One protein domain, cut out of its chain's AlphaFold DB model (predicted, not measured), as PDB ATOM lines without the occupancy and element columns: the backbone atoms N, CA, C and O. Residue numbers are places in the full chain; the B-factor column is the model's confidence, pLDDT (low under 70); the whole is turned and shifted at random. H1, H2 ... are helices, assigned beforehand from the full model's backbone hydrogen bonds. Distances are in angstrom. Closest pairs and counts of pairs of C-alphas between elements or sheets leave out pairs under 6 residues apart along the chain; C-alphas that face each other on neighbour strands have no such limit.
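Overview. This is residues 479 to 585 of the 673 residues of an uncharacterized protein of Legionella maceachernii (UniProt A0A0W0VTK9). Two long helices, H2 and H4, cross as an X, with H1 packed on H2 and H3 packed on H4. The 107 printed residues hold four named helices, H1 to H4 in chain order, and no named strand: all helix. The whole is compact, radius of gyration of the C-alphas 13.9 A, with an elongated outline of 44 by 25 by 22 A.

Along the chain. H1, residues 481 to 492, begins at C-alpha (-33.728, 91.148, -46.475). H2 is residues 498 to 520, 32.4 A; H3 is residues 541 to 549. H4, residues 561 to 585, 36.5 A, ends at C-alpha (-41.645, 85.131, -27.884).

Arrangement. H1 touches H2 at a steep tilt of 50 degrees, opposite ways, closest C-alphas Leu 486 and Thr 505, 5.9 A. H2 touches H4 at 46 degrees, steep, the same way, closest C-alphas Thr 512 and Ser 572, 4.7 A. H3 touches residues 574 to 579 of H4, closest C-alphas Met 543 and Ala 578, 6.7 A. H1 and H4 are apart. Every O i to N i+4 pair is within hydrogen-bond range in H1, H2 and H3, and 19 of 21 in H4.

Size, cuts and confidence. The printed part has no cut. The links H2 to H3 and H3 to H4 are long. pLDDT is under 70 at residues 521 to 535, 556 to 560 and 585.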
ATOM      1  N   LYS A 479     -38.326  96.307 -44.752       88.88
ATOM      2  CA  LYS A 479     -36.936  96.356 -45.217       88.88
ATOM      3  C   LYS A 479     -36.584  95.084 -45.974       88.88
ATOM      4  O   LYS A 479     -36.812  93.994 -45.453       88.88
ATOM      5  N   SER A 480     -36.057  95.211 -47.192       91.94
ATOM      6  CA  SER A 480     -35.696  94.043 -48.009       91.94
ATOM      7  C   SER A 480     -34.562  93.277 -47.328       91.94
ATOM      8  O   SER A 480     -33.509  93.849 -47.030       91.94
ATOM      9  N   CYS A 481     -34.762  91.981 -47.077       92.00
ATOM     10  CA  CYS A 481     -33.728  91.148 -46.475       92.00
ATOM     11  C   CYS A 481     -32.543  90.969 -47.436       92.00
ATOM     12  O   CYS A 481     -31.393  91.053 -47.009       92.00
ATOM     13  N   PHE A 482     -32.808  90.819 -48.740       93.94
ATOM     14  CA  PHE A 482     -31.778  90.805 -49.780       93.94
ATOM     15  C   PHE A 482     -30.959  92.106 -49.795       93.94
ATOM     16  O   PHE A 482     -29.734  92.043 -49.749       93.94
ATOM     17  N   SER A 483     -31.602  93.280 -49.795       93.81
ATOM     18  CA  SER A 483     -30.913  94.578 -49.727       93.81
ATOM     19  C   SER A 483     -30.082  94.710 -48.448       93.81
ATOM     20  O   SER A 483     -28.889  95.017 -48.505       93.81
ATOM     21  N   PHE A 484     -30.675  94.427 -47.285       95.00
ATOM     22  CA  PHE A 484     -29.986  94.474 -45.994       95.00
ATOM     23  C   PHE A 484     -28.736  93.581 -45.971       95.00
ATOM     24  O   PHE A 484     -27.653  94.027 -45.585       95.00
ATOM     25  N   LEU A 485     -28.874  92.333 -46.422       94.88
ATOM     26  CA  LEU A 485     -27.791  91.357 -46.431       94.88
ATOM     27  C   LEU A 485     -26.709  91.694 -47.468       94.88
ATOM     28  O   LEU A 485     -25.528  91.549 -47.158       94.88
ATOM     29  N   LEU A 486     -27.076  92.185 -48.657       95.31
ATOM     30  CA  LEU A 486     -26.113  92.619 -49.671       95.31
ATOM     31  C   LEU A 486     -25.255  93.778 -49.150       95.31
ATOM     32  O   LEU A 486     -24.029  93.699 -49.214       95.31
ATOM     33  N   ASN A 487     -25.876  94.798 -48.547       94.81
ATOM     34  CA  ASN A 487     -25.167  95.917 -47.917       94.81
ATOM     35  C   ASN A 487     -24.238  95.442 -46.778       94.81
ATOM     36  O   ASN A 487     -23.097  95.891 -46.670       94.81
ATOM     37  N   PHE A 488     -24.691  94.495 -45.945       95.00
ATOM     38  CA  PHE A 488     -23.868  93.896 -44.887       95.00
ATOM     39  C   PHE A 488     -22.660  93.120 -45.445       95.00
ATOM     40  O   PHE A 488     -21.548  93.253 -44.931       95.00
ATOM     41  N   LEU A 489     -22.852  92.343 -46.515       93.25
ATOM     42  CA  LEU A 489     -21.787  91.582 -47.169       93.25
ATOM     43  C   LEU A 489     -20.798  92.491 -47.914       93.25
ATOM     44  O   LEU A 489     -19.599  92.257 -47.816       93.25
ATOM     45  N   GLN A 490     -21.260  93.552 -48.584       94.56
ATOM     46  CA  GLN A 490     -20.395  94.575 -49.190       94.56
ATOM     47  C   GLN A 490     -19.541  95.292 -48.128       94.56
ATOM     48  O   GLN A 490     -18.336  95.449 -48.316       94.56
ATOM     49  N   LEU A 491     -20.125  95.651 -46.976       93.69
ATOM     50  CA  LEU A 491     -19.398  96.266 -45.856       93.69
ATOM     51  C   LEU A 491     -18.338  95.329 -45.248       93.69
ATOM     52  O   LEU A 491     -17.284  95.789 -44.810       93.69
ATOM     53  N   LYS A 492     -18.605  94.017 -45.206       92.12
ATOM     54  CA  LYS A 492     -17.657  93.004 -44.708       92.12
ATOM     55  C   LYS A 492     -16.610  92.579 -45.741       92.12
ATOM     56  O   LYS A 492     -15.516  92.186 -45.346       92.12
ATOM     57  N   TYR A 493     -16.921  92.681 -47.031       90.25
ATOM     58  CA  TYR A 493     -16.075  92.238 -48.139       90.25
ATOM     59  C   TYR A 493     -15.956  93.326 -49.230       90.25
ATOM     60  O   TYR A 493     -16.379  93.103 -50.367       90.25
ATOM     61  N   PRO A 494     -15.333  94.487 -48.937       89.06
ATOM     62  CA  PRO A 494     -15.282  95.649 -49.841       89.06
ATOM     63  C   PRO A 494     -14.458  95.435 -51.126       89.06
ATOM     64  O   PRO A 494     -14.390  96.317 -51.979       89.06
ATOM     65  N   HIS A 495     -13.811  94.276 -51.273       89.12
ATOM     66  CA  HIS A 495     -13.081  93.862 -52.478       89.12
ATOM     67  C   HIS A 495     -13.778  92.712 -53.231       89.12
ATOM     68  O   HIS A 495     -13.250  92.205 -54.222       89.12
ATOM     69  N   GLY A 496     -14.959  92.282 -52.774       85.00
ATOM     70  CA  GLY A 496     -15.774  91.287 -53.460       85.00
ATOM     71  C   GLY A 496     -16.364  91.844 -54.757       85.00
ATOM     72  O   GLY A 496     -16.846  92.972 -54.801       85.00
ATOM     73  N   LYS A 497     -16.369  91.038 -55.826       89.62
ATOM     74  CA  LYS A 497     -17.137  91.367 -57.038       89.62
ATOM     75  C   LYS A 497     -18.626  91.371 -56.704       89.62
ATOM     76  O   LYS A 497     -19.119  90.374 -56.179       89.62
ATOM     77  N   ASP A 498     -19.336  92.433 -57.070       91.56
ATOM     78  CA  ASP A 498     -20.741  92.600 -56.689       91.56
ATOM     79  C   ASP A 498     -21.636  91.446 -57.176       91.56
ATOM     80  O   ASP A 498     -22.405  90.900 -56.396       91.56
ATOM     81  N   GLU A 499     -21.429  90.943 -58.399       92.00
ATOM     82  CA  GLU A 499     -22.107  89.743 -58.931       92.00
ATOM     83  C   GLU A 499     -21.999  88.516 -57.998       92.00
ATOM     84  O   GLU A 499     -22.964  87.768 -57.814       92.00
ATOM     85  N   ASN A 500     -20.833  88.310 -57.374       91.31
ATOM     86  CA  ASN A 500     -20.613  87.211 -56.432       91.31
ATOM     87  C   ASN A 500     -21.340  87.457 -55.104       91.31
ATOM     88  O   ASN A 500     -21.876  86.509 -54.529       91.31
ATOM     89  N   LEU A 501     -21.373  88.707 -54.629       92.81
ATOM     90  CA  LEU A 501     -22.076  89.093 -53.404       92.81
ATOM     91  C   LEU A 501     -23.597  89.015 -53.593       92.81
ATOM     92  O   LEU A 501     -24.278  88.434 -52.752       92.81
ATOM     93  N   GLN A 502     -24.132  89.480 -54.725       93.38
ATOM     94  CA  GLN A 502     -25.539  89.315 -55.099       93.38
ATOM     95  C   GLN A 502     -25.937  87.833 -55.170       93.38
ATOM     96  O   GLN A 502     -26.977  87.445 -54.631       93.38
ATOM     97  N   LYS A 503     -25.104  86.978 -55.787       93.38
ATOM     98  CA  LYS A 503     -25.377  85.534 -55.861       93.38
ATOM     99  C   LYS A 503     -25.340  84.863 -54.484       93.38
ATOM    100  O   LYS A 503     -26.231  84.078 -54.172       93.38
ATOM    101  N   LEU A 504     -24.346  85.186 -53.656       93.38
ATOM    102  CA  LEU A 504     -24.249  84.715 -52.270       93.38
ATOM    103  C   LEU A 504     -25.462  85.159 -51.432       93.38
ATOM    104  O   LEU A 504     -26.024  84.358 -50.692       93.38
ATOM    105  N   THR A 505     -25.899  86.410 -51.594       94.50
ATOM    106  CA  THR A 505     -27.107  86.953 -50.953       94.50
ATOM    107  C   THR A 505     -28.343  86.142 -51.357       94.50
ATOM    108  O   THR A 505     -29.150  85.788 -50.502       94.50
ATOM    109  N   GLY A 506     -28.467  85.776 -52.639       92.88
ATOM    110  CA  GLY A 506     -29.531  84.892 -53.127       92.88
ATOM    111  C   GLY A 506     -29.534  83.518 -52.449       92.88
ATOM    112  O   GLY A 506     -30.567  83.102 -51.933       92.88
ATOM    113  N   GLU A 507     -28.377  82.857 -52.380       93.62
ATOM    114  CA  GLU A 507     -28.218  81.536 -51.745       93.62
ATOM    115  C   GLU A 507     -28.535  81.567 -50.235       93.62
ATOM    116  O   GLU A 507     -29.168  80.647 -49.715       93.62
ATOM    117  N   VAL A 508     -28.170  82.643 -49.522       94.19
ATOM    118  CA  VAL A 508     -28.560  82.835 -48.111       94.19
ATOM    119  C   VAL A 508     -30.070  83.013 -47.964       94.19
ATOM    120  O   VAL A 508     -30.661  82.415 -47.066       94.19
ATOM    121  N   ILE A 509     -30.709  83.824 -48.813       92.12
ATOM    122  CA  ILE A 509     -32.164  84.050 -48.769       92.12
ATOM    123  C   ILE A 509     -32.924  82.747 -49.054       92.12
ATOM    124  O   ILE A 509     -33.866  82.430 -48.327       92.12
ATOM    125  N   GLU A 510     -32.479  81.961 -50.038       91.12
ATOM    126  CA  GLU A 510     -33.058  80.657 -50.374       91.12
ATOM    127  C   GLU A 510     -32.940  79.659 -49.211       91.12
ATOM    128  O   GLU A 510     -33.950  79.092 -48.784       91.12
ATOM    129  N   GLU A 511     -31.744  79.498 -48.631       92.00
ATOM    130  CA  GLU A 511     -31.544  78.598 -47.489       92.00
ATOM    131  C   GLU A 511     -32.285  79.098 -46.236       92.00
ATOM    132  O   GLU A 511     -32.829  78.293 -45.487       92.00
ATOM    133  N   THR A 512     -32.415  80.415 -46.033       90.44
ATOM    134  CA  THR A 512     -33.235  80.969 -44.937       90.44
ATOM    135  C   THR A 512     -34.717  80.648 -45.145       90.44
ATOM    136  O   THR A 512     -35.373  80.157 -44.229       90.44
ATOM    137  N   ALA A 513     -35.251  80.849 -46.354       86.56
ATOM    138  CA  ALA A 513     -36.630  80.491 -46.691       86.56
ATOM    139  C   ALA A 513     -36.876  78.972 -46.616       86.56
ATOM    140  O   ALA A 513     -37.988  78.531 -46.322       86.56
ATOM    141  N   LYS A 514     -35.849  78.150 -46.858       87.25
ATOM    142  CA  LYS A 514     -35.878  76.698 -46.644       87.25
ATOM    143  C   LYS A 514     -35.877  76.332 -45.156       87.25
ATOM    144  O   LYS A 514     -36.756  75.580 -44.758       87.25
ATOM    145  N   LEU A 515     -35.002  76.905 -44.326       87.25
ATOM    146  CA  LEU A 515     -35.002  76.702 -42.866       87.25
ATOM    147  C   LEU A 515     -36.340  77.105 -42.230       87.25
ATOM    148  O   LEU A 515     -36.896  76.363 -41.421       87.25
ATOM    149  N   LEU A 516     -36.889  78.254 -42.630       83.44
ATOM    150  CA  LEU A 516     -38.192  78.725 -42.161       83.44
ATOM    151  C   LEU A 516     -39.327  77.773 -42.584       83.44
ATOM    152  O   LEU A 516     -40.178  77.452 -41.758       83.44
ATOM    153  N   ARG A 517     -39.316  77.263 -43.827       81.00
ATOM    154  CA  ARG A 517     -40.251  76.213 -44.278       81.00
ATOM    155  C   ARG A 517     -40.082  74.920 -43.471       81.00
ATOM    156  O   ARG A 517     -41.067  74.430 -42.932       81.00
ATOM    157  N   GLU A 518     -38.864  74.391 -43.349       83.94
ATOM    158  CA  GLU A 518     -38.572  73.131 -42.644       83.94
ATOM    159  C   GLU A 518     -39.023  73.146 -41.175       83.94
ATOM    160  O   GLU A 518     -39.523  72.131 -40.697       83.94
ATOM    161  N   VAL A 519     -38.881  74.273 -40.464       76.50
ATOM    162  CA  VAL A 519     -39.275  74.362 -39.048       76.50
ATOM    163  C   VAL A 519     -40.749  74.738 -38.875       76.50
ATOM    164  O   VAL A 519     -41.470  74.035 -38.170       76.50
ATOM    165  N   PHE A 520     -41.241  75.800 -39.523       71.62
ATOM    166  CA  PHE A 520     -42.614  76.272 -39.282       71.62
ATOM    167  C   PHE A 520     -43.705  75.411 -39.939       71.62
ATOM    168  O   PHE A 520     -44.856  75.515 -39.536       71.62
ATOM    169  N   LEU A 521     -43.380  74.525 -40.892       67.62
ATOM    170  CA  LEU A 521     -44.337  73.514 -41.374       67.62
ATOM    171  C   LEU A 521     -44.541  72.349 -40.386       67.62
ATOM    172  O   LEU A 521     -45.472  71.569 -40.572       67.62
ATOM    173  N   MET A 522     -43.682  72.206 -39.370       66.56
ATOM    174  CA  MET A 522     -43.789  71.154 -38.347       66.56
ATOM    175  C   MET A 522     -44.542  71.613 -37.088       66.56
ATOM    176  O   MET A 522     -44.961  70.774 -36.293       66.56
ATOM    177  N   ASP A 523     -44.722  72.922 -36.896       67.06
ATOM    178  CA  ASP A 523     -45.429  73.494 -35.749       67.06
ATOM    179  C   ASP A 523     -46.893  73.793 -36.102       67.06
ATOM    180  O   ASP A 523     -47.206  74.750 -36.809       67.06
ATOM    181  N   ILE A 524     -47.804  72.972 -35.578       58.88
ATOM    182  CA  ILE A 524     -49.256  73.091 -35.793       58.88
ATOM    183  C   ILE A 524     -49.835  74.351 -35.110       58.88
ATOM    184  O   ILE A 524     -50.919  74.799 -35.481       58.88
ATOM    185  N   GLN A 525     -49.131  74.938 -34.133       63.31
ATOM    186  CA  GLN A 525     -49.539  76.179 -33.463       63.31
ATOM    187  C   GLN A 525     -48.943  77.437 -34.110       63.31
ATOM    188  O   GLN A 525     -49.385  78.548 -33.801       63.31
ATOM    189  N   ALA A 526     -47.981  77.299 -35.026       57.75
ATOM    190  CA  ALA A 526     -47.461  78.436 -35.768       57.75
ATOM    191  C   ALA A 526     -48.543  79.024 -36.698       57.75
ATOM    192  O   ALA A 526     -49.287  78.280 -37.345       57.75
ATOM    193  N   PRO A 527     -48.633  80.362 -36.833       57.56
ATOM    194  CA  PRO A 527     -49.514  80.964 -37.826       57.56
ATOM    195  C   PRO A 527     -49.098  80.498 -39.234       57.56
ATOM    196  O   PRO A 527     -47.902  80.339 -39.488       57.56
ATOM    197  N   PRO A 528     -50.037  80.306 -40.182       55.62
ATOM    198  CA  PRO A 528     -49.739  79.749 -41.502       55.62
ATOM    199  C   PRO A 528     -48.951  80.738 -42.380       55.62
ATOM    200  O   PRO A 528     -49.512  81.457 -43.213       55.62
ATOM    201  N   ILE A 529     -47.629  80.769 -42.192       58.72
ATOM    202  CA  ILE A 529     -46.699  81.610 -42.949       58.72
ATOM    203  C   ILE A 529     -46.698  81.155 -44.413       58.72
ATOM    204  O   ILE A 529     -46.220  80.074 -44.759       58.72
ATOM    205  N   ARG A 530     -47.213  82.015 -45.296       58.28
ATOM    206  CA  ARG A 530     -47.099  81.834 -46.746       58.28
ATOM    207  C   ARG A 530     -45.760  82.371 -47.227       58.28
ATOM    208  O   ARG A 530     -45.611  83.567 -47.471       58.28
ATOM    209  N   TYR A 531     -44.805  81.465 -47.367       58.66
ATOM    210  CA  TYR A 531     -43.549  81.728 -48.059       58.66
ATOM    211  C   TYR A 531     -43.812  82.015 -49.544       58.66
ATOM    212  O   TYR A 531     -44.671  81.355 -50.135       58.66
ATOM    213  N   PRO A 532     -43.104  82.975 -50.164       52.78
ATOM    214  CA  PRO A 532     -43.065  83.071 -51.615       52.78
ATOM    215  C   PRO A 532     -42.243  81.895 -52.162       52.78
ATOM    216  O   PRO A 532     -41.277  81.471 -51.528       52.78
ATOM    217  N   ASP A 533     -42.599  81.379 -53.336       57.09
ATOM    218  CA  ASP A 533     -41.940  80.177 -53.861       57.09
ATOM    219  C   ASP A 533     -40.453  80.415 -54.208       57.09
ATOM    220  O   ASP A 533     -39.624  79.547 -53.927       57.09
ATOM    221  N   GLU A 534     -40.110  81.606 -54.731       54.59
ATOM    222  CA  GLU A 534     -38.792  81.931 -55.325       54.59
ATOM    223  C   GLU A 534     -38.259  83.358 -54.997       54.59
ATOM    224  O   GLU A 534     -37.491  83.922 -55.777       54.59
ATOM    225  N   ALA A 535     -38.682  84.011 -53.901       67.56
ATOM    226  CA  ALA A 535     -38.430  85.455 -53.705       67.56
ATOM    227  C   ALA A 535     -37.882  85.888 -52.331       67.56
ATOM    228  O   ALA A 535     -37.956  85.164 -51.340       67.56
ATOM    229  N   ASP A 536     -37.365  87.124 -52.310       82.44
ATOM    230  CA  ASP A 536     -36.972  87.892 -51.119       82.44
ATOM    231  C   ASP A 536     -38.132  88.058 -50.117       82.44
ATOM    232  O   ASP A 536     -39.303  87.883 -50.464       82.44
ATOM    233  N   PHE A 537     -37.811  88.417 -48.875       86.94
ATOM    234  CA  PHE A 537     -38.774  88.681 -47.807       86.94
ATOM    235  C   PHE A 537     -38.413  89.952 -47.034       86.94
ATOM    236  O   PHE A 537     -37.265  90.393 -47.008       86.94
ATOM    237  N   TYR A 538     -39.417  90.545 -46.396       88.12
ATOM    238  CA  TYR A 538     -39.339  91.876 -45.819       88.12
ATOM    239  C   TYR A 538     -39.422  91.831 -44.300       88.12
ATOM    240  O   TYR A 538     -40.339  91.247 -43.716       88.12
ATOM    241  N   LEU A 539     -38.446  92.476 -43.666       88.06
ATOM    242  CA  LEU A 539     -38.277  92.522 -42.223       88.06
ATOM    243  C   LEU A 539     -38.786  93.864 -41.667       88.06
ATOM    244  O   LEU A 539     -38.458  94.913 -42.228       88.06
ATOM    245  N   PRO A 540     -39.545  93.874 -40.557       87.25
ATOM    246  CA  PRO A 540     -39.878  95.110 -39.856       87.25
ATOM    247  C   PRO A 540     -38.622  95.718 -39.212       87.25
ATOM    248  O   PRO A 540     -37.707  94.991 -38.813       87.25
ATOM    249  N   GLN A 541     -38.592  97.046 -39.061       87.44
ATOM    250  CA  GLN A 541     -37.402  97.798 -38.628       87.44
ATOM    251  C   GLN A 541     -36.762  97.263 -37.331       87.44
ATOM    252  O   GLN A 541     -35.543  97.147 -37.248       87.44
ATOM    253  N   GLU A 542     -37.571  96.860 -36.349       88.12
ATOM    254  CA  GLU A 542     -37.121  96.255 -35.083       88.12
ATOM    255  C   GLU A 542     -36.179  95.055 -35.289       88.12
ATOM    256  O   GLU A 542     -35.197  94.887 -34.568       88.12
ATOM    257  N   MET A 543     -36.465  94.220 -36.292       89.38
ATOM    258  CA  MET A 543     -35.681  93.020 -36.590       89.38
ATOM    259  C   MET A 543     -34.396  93.361 -37.344       89.38
ATOM    260  O   MET A 543     -33.385  92.693 -37.150       89.38
ATOM    261  N   ILE A 544     -34.398  94.435 -38.137       91.00
ATOM    262  CA  ILE A 544     -33.177  94.984 -38.737       91.00
ATOM    263  C   ILE A 544     -32.233  95.504 -37.646       91.00
ATOM    264  O   ILE A 544     -31.041  95.204 -37.692       91.00
ATOM    265  N   GLU A 545     -32.737  96.200 -36.620       91.81
ATOM    266  CA  GLU A 545     -31.903  96.609 -35.477       91.81
ATOM    267  C   GLU A 545     -31.438  95.407 -34.631       91.81
ATOM    268  O   GLU A 545     -30.279  95.366 -34.210       91.81
ATOM    269  N   GLN A 546     -32.274  94.377 -34.446       90.50
ATOM    270  CA  GLN A 546     -31.867  93.127 -33.788       90.50
ATOM    271  C   GLN A 546     -30.730  92.408 -34.540       90.50
ATOM    272  O   GLN A 546     -29.803  91.888 -33.912       90.50
ATOM    273  N   LEU A 547     -30.776  92.392 -35.876       93.50
ATOM    274  CA  LEU A 547     -29.724  91.819 -36.719       93.50
ATOM    275  C   LEU A 547     -28.441  92.659 -36.639       93.50
ATOM    276  O   LEU A 547     -27.383  92.121 -36.311       93.50
ATOM    277  N   LYS A 548     -28.532  93.982 -36.848       94.12
ATOM    278  CA  LYS A 548     -27.400  94.928 -36.743       94.12
ATOM    279  C   LYS A 548     -26.658  94.850 -35.408       94.12
ATOM    280  O   LYS A 548     -25.441  95.006 -35.390       94.12
ATOM    281  N   THR A 549     -27.376  94.645 -34.304       93.50
ATOM    282  CA  THR A 549     -26.794  94.573 -32.951       93.50
ATOM    283  C   THR A 549     -26.105  93.243 -32.648       93.50
ATOM    284  O   THR A 549     -25.275  93.193 -31.745       93.50
ATOM    285  N   ASN A 550     -26.397  92.179 -33.404       91.25
ATOM    286  CA  ASN A 550     -25.846  90.837 -33.187       91.25
ATOM    287  C   ASN A 550     -25.282  90.238 -34.494       91.25
ATOM    288  O   ASN A 550     -25.746  89.176 -34.914       91.25
ATOM    289  N   PRO A 551     -24.337  90.902 -35.189       92.06
ATOM    290  CA  PRO A 551     -23.870  90.458 -36.497       92.06
ATOM    291  C   PRO A 551     -22.978  89.206 -36.390       92.06
ATOM    292  O   PRO A 551     -22.209  89.075 -35.433       92.06
ATOM    293  N   PRO A 552     -23.005  88.302 -37.384       91.00
ATOM    294  CA  PRO A 552     -22.132  87.137 -37.410       91.00
ATOM    295  C   PRO A 552     -20.651  87.525 -37.553       91.00
ATOM    296  O   PRO A 552     -20.306  88.462 -38.280       91.00
ATOM    297  N   ASN A 553     -19.753  86.766 -36.911       87.69
ATOM    298  CA  ASN A 553     -18.322  86.846 -37.213       87.69
ATOM    299  C   ASN A 553     -18.046  86.079 -38.520       87.69
ATOM    300  O   ASN A 553     -18.296  84.880 -38.603       87.69
ATOM    301  N   LEU A 554     -17.529  86.793 -39.525       86.38
ATOM    302  CA  LEU A 554     -17.272  86.285 -40.875       86.38
ATOM    303  C   LEU A 554     -15.777  86.216 -41.252       86.38
ATOM    304  O   LEU A 554     -15.439  85.900 -42.395       86.38
ATOM    305  N   GLU A 555     -14.872  86.511 -40.315       77.69
ATOM    306  CA  GLU A 555     -13.451  86.831 -40.563       77.69
ATOM    307  C   GLU A 555     -12.620  85.675 -41.150       77.69
ATOM    308  O   GLU A 555     -11.491  85.885 -41.584       77.69
ATOM    309  N   LYS A 556     -13.158  84.449 -41.170       69.38
ATOM    310  CA  LYS A 556     -12.425  83.221 -41.530       69.38
ATOM    311  C   LYS A 556     -12.885  82.552 -42.834       69.38
ATOM    312  O   LYS A 556     -12.357  81.499 -43.173       69.38
ATOM    313  N   HIS A 557     -13.852  83.130 -43.557       64.25
ATOM    314  CA  HIS A 557     -14.635  82.393 -44.566       64.25
ATOM    315  C   HIS A 557     -14.530  82.892 -46.029       64.25
ATOM    316  O   HIS A 557     -15.399  82.586 -46.840       64.25
ATOM    317  N   HIS A 558     -13.486  83.639 -46.408       58.81
ATOM    318  CA  HIS A 558     -13.444  84.295 -47.730       58.81
ATOM    319  C   HIS A 558     -12.950  83.403 -48.902       58.81
ATOM    320  O   HIS A 558     -13.597  83.342 -49.946       58.81
ATOM    321  N   ASP A 559     -11.836  82.671 -48.753       58.97
ATOM    322  CA  ASP A 559     -11.010  82.277 -49.920       58.97
ATOM    323  C   ASP A 559     -11.190  80.846 -50.480       58.97
ATOM    324  O   ASP A 559     -10.379  80.393 -51.292       58.97
ATOM    325  N   ARG A 560     -12.205  80.067 -50.069       66.19
ATOM    326  CA  ARG A 560     -12.399  78.683 -50.578       66.19
ATOM    327  C   ARG A 560     -13.867  78.329 -50.771       66.19
ATOM    328  O   ARG A 560     -14.705  78.717 -49.967       66.19
ATOM    329  N   LYS A 561     -14.170  77.474 -51.764       70.19
ATOM    330  CA  LYS A 561     -15.542  76.990 -52.042       70.19
ATOM    331  C   LYS A 561     -16.245  76.448 -50.787       70.19
ATOM    332  O   LYS A 561     -17.391  76.803 -50.552       70.19
ATOM    333  N   LYS A 562     -15.546  75.664 -49.957       70.44
ATOM    334  CA  LYS A 562     -16.087  75.141 -48.688       70.44
ATOM    335  C   LYS A 562     -16.574  76.261 -47.754       70.44
ATOM    336  O   LYS A 562     -17.632  76.144 -47.147       70.44
ATOM    337  N   HIS A 563     -15.840  77.370 -47.684       81.88
ATOM    338  CA  HIS A 563     -16.201  78.496 -46.831       81.88
ATOM    339  C   HIS A 563     -17.444  79.250 -47.318       81.88
ATOM    340  O   HIS A 563     -18.128  79.857 -46.502       81.88
ATOM    341  N   ARG A 564     -17.804  79.156 -48.607       86.94
ATOM    342  CA  ARG A 564     -19.078  79.681 -49.127       86.94
ATOM    343  C   ARG A 564     -20.275  78.946 -48.523       86.94
ATOM    344  O   ARG A 564     -21.237  79.587 -48.128       86.94
ATOM    345  N   GLU A 565     -20.210  77.620 -48.437       89.69
ATOM    346  CA  GLU A 565     -21.278  76.782 -47.869       89.69
ATOM    347  C   GLU A 565     -21.408  77.017 -46.349       89.69
ATOM    348  O   GLU A 565     -22.516  77.158 -45.826       89.69
ATOM    349  N   GLU A 566     -20.274  77.176 -45.654       89.25
ATOM    350  CA  GLU A 566     -20.212  77.609 -44.247       89.25
ATOM    351  C   GLU A 566     -20.838  79.008 -44.054       89.25
ATOM    352  O   GLU A 566     -21.683  79.189 -43.179       89.25
ATOM    353  N   LEU A 567     -20.485  79.979 -44.905       90.62
ATOM    354  CA  LEU A 567     -20.982  81.360 -44.877       90.62
ATOM    355  C   LEU A 567     -22.486  81.458 -45.181       90.62
ATOM    356  O   LEU A 567     -23.199  82.175 -44.480       90.62
ATOM    357  N   VAL A 568     -22.983  80.704 -46.170       93.69
ATOM    358  CA  VAL A 568     -24.423  80.602 -46.470       93.69
ATOM    359  C   VAL A 568     -25.183  80.091 -45.249       93.69
ATOM    360  O   VAL A 568     -26.155  80.715 -44.827       93.69
ATOM    361  N   THR A 569     -24.699  79.000 -44.648       93.00
ATOM    362  CA  THR A 569     -25.303  78.375 -43.462       93.00
ATOM    363  C   THR A 569     -25.312  79.317 -42.257       93.00
ATOM    364  O   THR A 569     -26.300  79.401 -41.531       93.00
ATOM    365  N   LEU A 570     -24.214  80.038 -42.030       93.25
ATOM    366  CA  LEU A 570     -24.033  80.880 -40.851       93.25
ATOM    367  C   LEU A 570     -24.848  82.184 -40.946       93.25
ATOM    368  O   LEU A 570     -25.471  82.591 -39.964       93.25
ATOM    369  N   CYS A 571     -24.932  82.798 -42.131       94.56
ATOM    370  CA  CYS A 571     -25.814  83.944 -42.364       94.56
ATOM    371  C   CYS A 571     -27.303  83.551 -42.370       94.56
ATOM    372  O   CYS A 571     -28.117  84.297 -41.824       94.56
ATOM    373  N   SER A 572     -27.678  82.387 -42.918       93.75
ATOM    374  CA  SER A 572     -29.083  81.951 -42.918       93.75
ATOM    375  C   SER A 572     -29.573  81.583 -41.517       93.75
ATOM    376  O   SER A 572     -30.662  82.002 -41.123       93.75
ATOM    377  N   GLN A 573     -28.748  80.906 -40.710       92.81
ATOM    378  CA  GLN A 573     -29.043  80.632 -39.298       92.81
ATOM    379  C   GLN A 573     -29.171  81.913 -38.463       92.81
ATOM    380  O   GLN A 573     -30.037  81.975 -37.590       92.81
ATOM    381  N   TRP A 574     -28.363  82.943 -38.727       94.19
ATOM    382  CA  TRP A 574     -28.465  84.249 -38.064       94.19
ATOM    383  C   TRP A 574     -29.813  84.933 -38.337       94.19
ATOM    384  O   TRP A 574     -30.532  85.272 -37.392       94.19
ATOM    385  N   ILE A 575     -30.201  85.053 -39.612       93.06
ATOM    386  CA  ILE A 575     -31.475  85.670 -40.017       93.06
ATOM    387  C   ILE A 575     -32.663  84.844 -39.499       93.06
ATOM    388  O   ILE A 575     -33.579  85.392 -38.882       93.06
ATOM    389  N   TYR A 576     -32.608  83.518 -39.658       90.94
ATOM    390  CA  TYR A 576     -33.580  82.583 -39.090       90.94
ATOM    391  C   TYR A 576     -33.733  82.765 -37.570       90.94
ATOM    392  O   TYR A 576     -34.857  82.823 -37.075       90.94
ATOM    393  N   THR A 577     -32.632  82.902 -36.823       89.38
ATOM    394  CA  THR A 577     -32.673  83.029 -35.356       89.38
ATOM    395  C   THR A 577     -33.357  84.324 -34.922       89.38
ATOM    396  O   THR A 577     -34.146  84.296 -33.978       89.38
ATOM    397  N   ALA A 578     -33.135  85.441 -35.623       89.25
ATOM    398  CA  ALA A 578     -33.873  86.677 -35.362       89.25
ATOM    399  C   ALA A 578     -35.386  86.476 -35.584       89.25
ATOM    400  O   ALA A 578     -36.179  86.747 -34.679       89.25
ATOM    401  N   ILE A 579     -35.777  85.903 -36.731       86.81
ATOM    402  CA  ILE A 579     -37.178  85.614 -37.090       86.81
ATOM    403  C   ILE A 579     -37.853  84.688 -36.068       86.81
ATOM    404  O   ILE A 579     -38.890  85.041 -35.500       86.81
ATOM    405  N   ALA A 580     -37.236  83.545 -35.767       84.44
ATOM    406  CA  ALA A 580     -37.734  82.590 -34.785       84.44
ATOM    407  C   ALA A 580     -37.826  83.206 -33.380       84.44
ATOM    408  O   ALA A 580     -38.806  82.975 -32.673       84.44
ATOM    409  N   SER A 581     -36.864  84.047 -32.982       84.19
ATOM    410  CA  SER A 581     -36.886  84.692 -31.664       84.19
ATOM    411  C   SER A 581     -38.040  85.680 -31.480       84.19
ATOM    412  O   SER A 581     -38.494  85.844 -30.350       84.19
ATOM    413  N   LYS A 582     -38.541  86.311 -32.553       82.12
ATOM    414  CA  LYS A 582     -39.733  87.170 -32.482       82.12
ATOM    415  C   LYS A 582     -41.008  86.324 -32.418       82.12
ATOM    416  O   LYS A 582     -41.802  86.505 -31.500       82.12
ATOM    417  N   LEU A 583     -41.147  85.356 -33.328       76.44
ATOM    418  CA  LEU A 583     -42.304  84.451 -33.415       76.44
ATOM    419  C   LEU A 583     -42.539  83.651 -32.123       76.44
ATOM    420  O   LEU A 583     -43.650  83.639 -31.593       76.44
ATOM    421  N   LEU A 584     -41.491  83.028 -31.580       72.94
ATOM    422  CA  LEU A 584     -41.599  82.183 -30.386       72.94
ATOM    423  C   LEU A 584     -41.828  82.996 -29.102       72.94
ATOM    424  O   LEU A 584     -42.497  82.516 -28.191       72.94
ATOM    425  N   LYS A 585     -41.347  84.247 -29.026       69.69
ATOM    426  CA  LYS A 585     -41.645  85.131 -27.884       69.69
ATOM    427  C   LYS A 585     -43.104  85.580 -27.861       69.69
ATOM    428  O   LYS A 585     -43.677  85.638 -26.783       69.69
TER     429      LYS A 585